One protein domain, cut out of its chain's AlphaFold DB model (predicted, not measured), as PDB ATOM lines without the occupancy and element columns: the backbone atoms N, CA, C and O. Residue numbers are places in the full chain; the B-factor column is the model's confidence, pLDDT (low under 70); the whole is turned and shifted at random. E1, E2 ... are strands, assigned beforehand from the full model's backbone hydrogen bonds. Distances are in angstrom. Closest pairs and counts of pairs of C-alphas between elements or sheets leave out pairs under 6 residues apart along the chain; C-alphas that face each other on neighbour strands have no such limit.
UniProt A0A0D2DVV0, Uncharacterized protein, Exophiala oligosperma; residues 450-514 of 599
ATOM      1  N   GLY A 450       3.713 -23.309  22.470       89.25
ATOM      2  CA  GLY A 450       2.336 -23.073  22.043       89.25
ATOM      3  C   GLY A 450       2.016 -21.593  21.790       89.25
ATOM      4  O   GLY A 450       2.843 -20.705  21.998       89.25
ATOM      5  N   PHE A 451       0.805 -21.326  21.308       90.62
ATOM      6  CA  PHE A 451       0.269 -19.982  21.079       90.62
ATOM      7  C   PHE A 451      -1.222 -19.920  21.441       90.62
ATOM      8  O   PHE A 451      -1.872 -20.947  21.620       90.62
ATOM      9  N   LYS A 452      -1.767 -18.708  21.566       92.19
ATOM     10  CA  LYS A 452      -3.188 -18.454  21.854       92.19
ATOM     11  C   LYS A 452      -3.782 -17.596  20.742       92.19
ATOM     12  O   LYS A 452      -3.084 -16.746  20.193       92.19
ATOM     13  N   ILE A 453      -5.052 -17.816  20.417       88.56
ATOM     14  CA  ILE A 453      -5.782 -16.991  19.447       88.56
ATOM     15  C   ILE A 453      -6.463 -15.854  20.206       88.56
ATOM     16  O   ILE A 453      -7.243 -16.103  21.125       88.56
ATOM     17  N   GLN A 454      -6.152 -14.621  19.810       91.94
ATOM     18  CA  GLN A 454      -6.763 -13.394  20.308       91.94
ATOM     19  C   GLN A 454      -7.740 -12.860  19.256       91.94
ATOM     20  O   GLN A 454      -7.394 -12.774  18.078       91.94
ATOM     21  N   VAL A 455      -8.946 -12.499  19.687       86.12
ATOM     22  CA  VAL A 455      -9.987 -11.867  18.870       86.12
ATOM     23  C   VAL A 455     -10.173 -10.450  19.390       86.12
ATOM     24  O   VAL A 455     -10.381 -10.248  20.584       86.12
ATOM     25  N   GLN A 456     -10.074  -9.459  18.508       87.50
ATOM     26  CA  GLN A 456     -10.235  -8.057  18.872       87.50
ATOM     27  C   GLN A 456     -11.497  -7.496  18.222       87.50
ATOM     28  O   GLN A 456     -11.547  -7.298  17.009       87.50
ATOM     29  N   GLU A 457     -12.515  -7.239  19.038       82.44
ATOM     30  CA  GLU A 457     -13.784  -6.659  18.609       82.44
ATOM     31  C   GLU A 457     -13.748  -5.142  18.763       82.44
ATOM     32  O   GLU A 457     -13.470  -4.613  19.838       82.44
ATOM     33  N   THR A 458     -14.077  -4.421  17.693       81.69
ATOM     34  CA  THR A 458     -14.307  -2.973  17.764       81.69
ATOM     35  C   THR A 458     -15.815  -2.723  17.746       81.69
ATOM     36  O   THR A 458     -16.437  -2.981  16.711       81.69
ATOM     37  N   PRO A 459     -16.429  -2.235  18.842       77.12
ATOM     38  CA  PRO A 459     -17.862  -1.961  18.872       77.12
ATOM     39  C   PRO A 459     -18.249  -0.941  17.793       77.12
ATOM     40  O   PRO A 459     -17.773   0.194  17.795       77.12
ATOM     41  N   SER A 460     -19.140  -1.318  16.875       67.56
ATOM     42  CA  SER A 460     -19.571  -0.479  15.742       67.56
ATOM     43  C   SER A 460     -20.628   0.580  16.108       67.56
ATOM     44  O   SER A 460     -21.296   1.136  15.236       67.56
ATOM     45  N   GLY A 461     -20.788   0.877  17.401       70.69
ATOM     46  CA  GLY A 461     -21.735   1.868  17.906       70.69
ATOM     47  C   GLY A 461     -21.329   3.305  17.560       70.69
ATOM     48  O   GLY A 461     -20.189   3.716  17.752       70.69
ATOM     49  N   ILE A 462     -22.297   4.110  17.113       58.28
ATOM     50  CA  ILE A 462     -22.094   5.519  16.710       58.28
ATOM     51  C   ILE A 462     -21.733   6.436  17.908       58.28
ATOM     52  O   ILE A 462     -21.252   7.557  17.733       58.28
ATOM     53  N   GLY A 463     -21.916   5.970  19.148       62.22
ATOM     54  CA  GLY A 463     -21.539   6.697  20.360       62.22
ATOM     55  C   GLY A 463     -20.080   6.475  20.767       62.22
ATOM     56  O   GLY A 463     -19.756   5.385  21.213       62.22
ATOM     57  N   ARG A 464     -19.258   7.539  20.683       58.44
ATOM     58  CA  ARG A 464     -17.886   7.701  21.238       58.44
ATOM     59  C   ARG A 464     -16.982   6.458  21.170       58.44
ATOM     60  O   ARG A 464     -17.117   5.589  22.017       58.44
ATOM     61  N   ARG A 465     -15.978   6.487  20.271       62.31
ATOM     62  CA  ARG A 465     -14.830   5.548  20.175       62.31
ATOM     63  C   ARG A 465     -14.598   4.762  21.475       62.31
ATOM     64  O   ARG A 465     -13.963   5.283  22.390       62.31
ATOM     65  N   GLN A 466     -15.147   3.554  21.546       74.44
ATOM     66  CA  GLN A 466     -14.883   2.635  22.644       74.44
ATOM     67  C   GLN A 466     -13.552   1.941  22.377       74.44
ATOM     68  O   GLN A 466     -13.221   1.664  21.220       74.44
ATOM     69  N   ASP A 467     -12.793   1.677  23.437       82.88
ATOM     70  CA  ASP A 467     -11.577   0.883  23.314       82.88
ATOM     71  C   ASP A 467     -11.938  -0.535  22.834       82.88
ATOM     72  O   ASP A 467     -12.953  -1.093  23.263       82.88
ATOM     73  N   PRO A 468     -11.152  -1.117  21.913       83.25
ATOM     74  CA  PRO A 468     -11.469  -2.412  21.328       83.25
ATOM     75  C   PRO A 468     -11.409  -3.524  22.381       83.25
ATOM     76  O   PRO A 468     -10.404  -3.698  23.078       83.25
ATOM     77  N   ILE A 469     -12.480  -4.310  22.462       88.75
ATOM     78  CA  ILE A 469     -12.622  -5.405  23.418       88.75
ATOM     79  C   ILE A 469     -11.748  -6.564  22.944       88.75
ATOM     80  O   ILE A 469     -11.897  -7.068  21.833       88.75
ATOM     81  N   THR A 470     -10.822  -6.989  23.799       89.75
ATOM     82  CA  THR A 470      -9.992  -8.167  23.549       89.75
ATOM     83  C   THR A 470     -10.636  -9.395  24.179       89.75
ATOM     84  O   THR A 470     -10.890  -9.416  25.380       89.75
ATOM     85  N   LYS A 471     -10.863 -10.419  23.359       91.75
ATOM     86  CA  LYS A 471     -11.291 -11.767  23.740       91.75
ATOM     87  C   LYS A 471     -10.248 -12.782  23.267       91.75
ATOM     88  O   LYS A 471      -9.347 -12.462  22.489       91.75
ATOM     89  N   TYR A 472     -10.393 -14.029  23.692       94.19
ATOM     90  CA  TYR A 472      -9.568 -15.147  23.241       94.19
ATOM     91  C   TYR A 472     -10.439 -16.354  22.889       94.19
ATOM     92  O   TYR A 472     -11.604 -16.410  23.274       94.19
ATOM     93  N   ILE A 473      -9.878 -17.332  22.177       92.38
ATOM     94  CA  ILE A 473     -10.575 -18.589  21.863       92.38
ATOM     95  C   ILE A 473     -10.161 -19.699  22.832       92.38
ATOM     96  O   ILE A 473      -8.975 -19.914  23.101       92.38
ATOM     97  N   SER A 474     -11.153 -20.434  23.322       94.56
ATOM     98  CA  SER A 474     -11.011 -21.738  23.967       94.56
ATOM     99  C   SER A 474     -11.820 -22.792  23.202       94.56
ATOM    100  O   SER A 474     -12.509 -22.463  22.239       94.56
ATOM    101  N   PHE A 475     -11.731 -24.055  23.613       88.44
ATOM    102  CA  PHE A 475     -12.540 -25.145  23.059       88.44
ATOM    103  C   PHE A 475     -13.288 -25.845  24.191       88.44
ATOM    104  O   PHE A 475     -12.694 -26.094  25.247       88.44
ATOM    105  N   ASP A 476     -14.572 -26.129  23.973       86.44
ATOM    106  CA  ASP A 476     -15.377 -26.954  24.874       86.44
ATOM    107  C   ASP A 476     -15.098 -28.458  24.668       86.44
ATOM    108  O   ASP A 476     -14.309 -28.857  23.805       86.44
ATOM    109  N   ASP A 477     -15.764 -29.304  25.455       83.25
ATOM    110  CA  ASP A 477     -15.609 -30.763  25.388       83.25
ATOM    111  C   ASP A 477     -16.134 -31.374  24.067       83.25
ATOM    112  O   ASP A 477     -15.830 -32.524  23.749       83.25
ATOM    113  N   ASN A 478     -16.878 -30.603  23.261       73.00
ATOM    114  CA  ASN A 478     -17.376 -30.990  21.937       73.00
ATOM    115  C   ASN A 478     -16.456 -30.523  20.791       73.00
ATOM    116  O   ASN A 478     -16.787 -30.723  19.621       73.00
ATOM    117  N   ASN A 479     -15.296 -29.926  21.100       76.94
ATOM    118  CA  ASN A 479     -14.391 -29.249  20.157       76.94
ATOM    119  C   ASN A 479     -15.000 -28.011  19.463       76.94
ATOM    120  O   ASN A 479     -14.511 -27.582  18.414       76.94
ATOM    121  N   ILE A 480     -16.035 -27.402  20.041       75.19
ATOM    122  CA  ILE A 480     -16.606 -26.146  19.556       75.19
ATOM    123  C   ILE A 480     -15.746 -24.992  20.085       75.19
ATOM    124  O   ILE A 480     -15.384 -24.944  21.260       75.19
ATOM    125  N   ALA A 481     -15.394 -24.056  19.202       82.81
ATOM    126  CA  ALA A 481     -14.667 -22.850  19.579       82.81
ATOM    127  C   ALA A 481     -15.582 -21.911  20.383       82.81
ATOM    128  O   ALA A 481     -16.639 -21.505  19.898       82.81
ATOM    129  N   VAL A 482     -15.157 -21.544  21.591       89.00
ATOM    130  CA  VAL A 482     -15.892 -20.658  22.502       89.00
ATOM    131  C   VAL A 482     -15.036 -19.436  22.820       89.00
ATOM    132  O   VAL A 482     -13.850 -19.553  23.137       89.00
ATOM    133  N   GLU A 483     -15.637 -18.253  22.749       92.50
ATOM    134  CA  GLU A 483     -14.991 -17.009  23.159       92.50
ATOM    135  C   GLU A 483     -14.873 -16.925  24.685       92.50
ATOM    136  O   GLU A 483     -15.840 -17.140  25.415       92.50
ATOM    137  N   VAL A 484     -13.690 -16.555  25.170       93.75
ATOM    138  CA  VAL A 484     -13.413 -16.338  26.592       93.75
ATOM    139  C   VAL A 484     -12.821 -14.941  26.823       93.75
ATOM    140  O   VAL A 484     -12.029 -14.467  26.005       93.75
ATOM    141  N   PRO A 485     -13.179 -14.256  27.927       91.31
ATOM    142  CA  PRO A 485     -12.760 -12.873  28.172       91.31
ATOM    143  C   PRO A 485     -11.304 -12.744  28.642       91.31
ATOM    144  O   PRO A 485     -10.741 -11.657  28.576       91.31
ATOM    145  N   ASP A 486     -10.686 -13.828  29.121       93.19
ATOM    146  CA  ASP A 486      -9.320 -13.828  29.652       93.19
ATOM    147  C   ASP A 486      -8.432 -14.824  28.898       93.19
ATOM    148  O   ASP A 486      -8.783 -15.988  28.684       93.19
ATOM    149  N   SER A 487      -7.227 -14.365  28.571       93.56
ATOM    150  CA  SER A 487      -6.110 -15.167  28.085       93.56
ATOM    151  C   SER A 487      -5.843 -16.415  28.935       93.56
ATOM    152  O   SER A 487      -5.418 -17.431  28.386       93.56
ATOM    153  N   ALA A 488      -6.090 -16.385  30.248       93.38
ATOM    154  CA  ALA A 488      -5.896 -17.517  31.152       93.38
ATOM    155  C   ALA A 488      -6.823 -18.704  30.829       93.38
ATOM    156  O   ALA A 488      -6.421 -19.856  30.987       93.38
ATOM    157  N   LEU A 489      -8.026 -18.423  30.318       93.12
ATOM    158  CA  LEU A 489      -9.033 -19.419  29.931       93.12
ATOM    159  C   LEU A 489      -8.873 -19.899  28.477       93.12
ATOM    160  O   LEU A 489      -9.497 -20.883  28.076       93.12
ATOM    161  N   ALA A 490      -8.049 -19.208  27.686       94.12
ATOM    162  CA  ALA A 490      -7.823 -19.503  26.278       94.12
ATOM    163  C   ALA A 490      -7.081 -20.829  26.066       94.12
ATOM    164  O   ALA A 490      -6.163 -21.183  26.815       94.12
ATOM    165  N   ALA A 491      -7.422 -21.525  24.985       94.50
ATOM    166  CA  ALA A 491      -6.738 -22.740  24.579       94.50
ATOM    167  C   ALA A 491      -5.307 -22.433  24.103       94.50
ATOM    168  O   ALA A 491      -5.101 -21.637  23.188       94.50
ATOM    169  N   THR A 492      -4.317 -23.103  24.698       95.25
ATOM    170  CA  THR A 492      -2.943 -23.104  24.184       95.25
ATOM    171  C   THR A 492      -2.832 -24.128  23.057       95.25
ATOM    172  O   THR A 492      -2.944 -25.330  23.292       95.25
ATOM    173  N   ILE A 493      -2.601 -23.642  21.842       93.81
ATOM    174  CA  ILE A 493      -2.457 -24.441  20.626       93.81
ATOM    175  C   ILE A 493      -0.975 -24.724  20.384       93.81
ATOM    176  O   ILE A 493      -0.149 -23.815  20.396       93.81
ATOM    177  N   PHE A 494      -0.640 -25.982  20.127       93.19
ATOM    178  CA  PHE A 494       0.702 -26.454  19.804       93.19
ATOM    179  C   PHE A 494       0.757 -26.957  18.364       93.19
ATOM    180  O   PHE A 494      -0.251 -27.402  17.816       93.19
ATOM    181  N   MET A 495       1.952 -26.940  17.776       87.94
ATOM    182  CA  MET A 495       2.225 -27.679  16.548       87.94
ATOM    183  C   MET A 495       2.777 -29.059  16.918       87.94
ATOM    184  O   MET A 495       3.696 -29.185  17.732       87.94
ATOM    185  N   ALA A 496       2.179 -30.097  16.351       89.56
ATOM    186  CA  ALA A 496       2.617 -31.473  16.488       89.56
ATOM    187  C   ALA A 496       3.667 -31.844  15.429       89.56
ATOM    188  O   ALA A 496       3.780 -31.213  14.379       89.56
ATOM    189  N   ASN A 497       4.397 -32.928  15.689       87.44
ATOM    190  CA  ASN A 497       5.404 -33.514  14.795       87.44
ATOM    191  C   ASN A 497       4.908 -33.861  13.370       87.44
ATOM    192  O   ASN A 497       5.716 -33.946  12.450       87.44
ATOM    193  N   ASN A 498       3.600 -34.041  13.174       83.69
ATOM    194  CA  ASN A 498       2.941 -34.277  11.883       83.69
ATOM    195  C   ASN A 498       2.381 -32.986  11.238       83.69
ATOM    196  O   ASN A 498       1.478 -33.056  10.404       83.69
ATOM    197  N   ASN A 499       2.866 -31.815  11.663       83.25
ATOM    198  CA  ASN A 499       2.350 -30.478  11.349       83.25
ATOM    199  C   ASN A 499       0.893 -30.207  11.773       83.25
ATOM    200  O   ASN A 499       0.382 -29.138  11.452       83.25
ATOM    201  N   SER A 500       0.202 -31.090  12.503       84.06
ATOM    202  CA  SER A 500      -1.145 -30.755  12.992       84.06
ATOM    203  C   SER A 500      -1.118 -29.697  14.100       84.06
ATOM    204  O   SER A 500      -0.162 -29.597  14.870       84.06
ATOM    205  N   LEU A 501      -2.175 -28.892  14.174       87.94
ATOM    206  CA  LEU A 501      -2.464 -28.041  15.321       87.94
ATOM    207  C   LEU A 501      -3.211 -28.880  16.357       87.94
ATOM    208  O   LEU A 501      -4.192 -29.541  16.013       87.94
ATOM    209  N   VAL A 502      -2.772 -28.844  17.612       91.50
ATOM    210  CA  VAL A 502      -3.404 -29.585  18.711       91.50
ATOM    211  C   VAL A 502      -3.530 -28.731  19.972       91.50
ATOM    212  O   VAL A 502      -2.684 -27.879  20.235       91.50
ATOM    213  N   SER A 503      -4.553 -28.968  20.787       93.38
ATOM    214  CA  SER A 503      -4.696 -28.372  22.125       93.38
ATOM    215  C   SER A 503      -5.267 -29.412  23.079       93.38
ATOM    216  O   SER A 503      -6.215 -30.102  22.723       93.38
ATOM    217  N   ARG A 504      -4.683 -29.564  24.275       89.94
ATOM    218  CA  ARG A 504      -5.070 -30.602  25.261       89.94
ATOM    219  C   ARG A 504      -5.180 -32.019  24.649       89.94
ATOM    220  O   ARG A 504      -6.099 -32.763  24.961       89.94
ATOM    221  N   ASN A 505      -4.244 -32.381  23.763       83.75
ATOM    222  CA  ASN A 505      -4.232 -33.617  22.954       83.75
ATOM    223  C   ASN A 505      -5.381 -33.775  21.930       83.75
ATOM    224  O   ASN A 505      -5.449 -34.802  21.258       83.75
ATOM    225  N   MET A 506      -6.241 -32.770  21.753       82.50
ATOM    226  CA  MET A 506      -7.290 -32.746  20.729       82.50
ATOM    227  C   MET A 506      -6.739 -32.173  19.418       82.50
ATOM    228  O   MET A 506      -5.984 -31.197  19.436       82.50
ATOM    229  N   PHE A 507      -7.109 -32.766  18.282       84.25
ATOM    230  CA  PHE A 507      -6.710 -32.311  16.947       84.25
ATOM    231  C   PHE A 507      -7.586 -31.141  16.483       84.25
ATOM    232  O   PHE A 507      -8.805 -31.266  16.423       84.25
ATOM    233  N   LEU A 508      -6.953 -30.025  16.116       80.94
ATOM    234  CA  LEU A 508      -7.616 -28.791  15.676       80.94
ATOM    235  C   LEU A 508      -7.491 -28.532  14.164       80.94
ATOM    236  O   LEU A 508      -8.174 -27.659  13.636       80.94
ATOM    237  N   GLY A 509      -6.613 -29.250  13.454       78.38
ATOM    238  CA  GLY A 509      -6.438 -29.124  12.001       78.38
ATOM    239  C   GLY A 509      -4.989 -29.266  11.537       78.38
ATOM    240  O   GLY A 509      -4.112 -29.662  12.300       78.38
ATOM    241  N   ILE A 510      -4.721 -28.917  10.275       79.56
ATOM    242  CA  ILE A 510      -3.369 -28.833   9.692       79.56
ATOM    243  C   ILE A 510      -3.238 -27.458   9.010       79.56
ATOM    244  O   ILE A 510      -4.084 -27.120   8.174       79.56
ATOM    245  N   PRO A 511      -2.208 -26.648   9.318       58.06
ATOM    246  CA  PRO A 511      -2.009 -25.355   8.685       58.06
ATOM    247  C   PRO A 511      -1.575 -25.564   7.228       58.06
ATOM    248  O   PRO A 511      -0.537 -26.165   6.957       58.06
ATOM    249  N   GLY A 512      -2.376 -25.052   6.288       48.16
ATOM    250  CA  GLY A 512      -2.071 -25.061   4.849       48.16
ATOM    251  C   GLY A 512      -3.065 -25.795   3.941       48.16
ATOM    252  O   GLY A 512      -2.915 -25.701   2.728       48.16
ATOM    253  N   LEU A 513      -4.081 -26.479   4.482       45.12
ATOM    254  CA  LEU A 513      -5.103 -27.186   3.681       45.12
ATOM    255  C   LEU A 513      -6.435 -26.433   3.514       45.12
ATOM    256  O   LEU A 513      -7.334 -26.930   2.842       45.12
ATOM    257  N   VAL A 514      -6.575 -25.232   4.086       42.97
ATOM    258  CA  VAL A 514      -7.812 -24.441   3.989       42.97
ATOM    259  C   VAL A 514      -7.683 -23.405   2.875       42.97
ATOM    260  O   VAL A 514      -7.018 -22.385   3.042       42.97
TER     261      VAL A 514
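AT A GLANCE: This is residues 450 to 514 of the 599 residues of an uncharacterized protein of Exophiala oligosperma (UniProt A0A0D2DVV0). Two small three-stranded antiparallel sheets, E1 E2 E3 and E4 E5 E6, sit one after the other along a drawn-out shape, with no strand of one near a strand of the other. From the first sheet the long loop of the hairpin E1 and E2 reaches away from the second, and its residues 460 to 465 stick out at one end. The printed part has 65 residues, with no named helix and six named strands, E1 to E6 in chain order; the class is all strand, though under half of the residues, 26 of 65, are in named elements. The whole is loose, with a radius of gyration of the C-alphas of 14.7 A, and only just elongated, with spans of 48 by 24 by 20 A.

IN THESE COORDINATES: Find C-alpha 469 at (-12.622, -5.405, 23.418); from there E2, residues 469 to 475, the longest strand, runs 19.7 A to C-alpha 475 at (-12.540, -25.145, 23.059). Beside it look for E1, residues 454 to 457, 9.9 A long, and E3, residues 481 to 484, 9.7 A long. Farther along the chain come E4, residues 493 to 496, 9.6 A, and E5, residues 501 to 503, 7.2 A. E6, residues 506 to 509, 9.5 A, ends at C-alpha 509 at (-6.438, -29.124, 12.001).

HOW THE PARTS SIT: Begin at E2, the inner strand of a meander E1 E2 E3, each strand the antiparallel neighbour of the one before. Its pairing is staggered: residues 469 to 472 pair with E1 and residues 472 to 475 with E3. E1 and E2 form a hairpin at 136 degrees between directions; N 455 and O 471 are 2.8 A apart, within hydrogen-bond range. E2 and E3 form a hairpin at 138 degrees, with N 474 and O 482 at 2.8 A. The edge strands E1 and E3 are only just apart, closest at 8.4 A. Now look at the second meander, E4 E5 E6, with E5 as its inner strand. In the hairpin of E4 and E5, at 127 degrees, N 494 and O 502 are 2.8 A apart. In the hairpin of E5 and E6, at 152 degrees, N 501 and O 509 are 2.8 A apart. E3 and E4 are apart, though they follow each other in the chain.

THE WHOLE: The C-alphas farthest apart are those of Gly 463 and Asn 497, 48.7 A. The printed part has no cut; the link E1 to E2, 11 residues, is long, and E3 to E4, 8 residues, is short. Mean pLDDT of the printed part is 82.7; look for values under 70 at residue 460, residues 462 to 465 and residues 511 to 514 of this model.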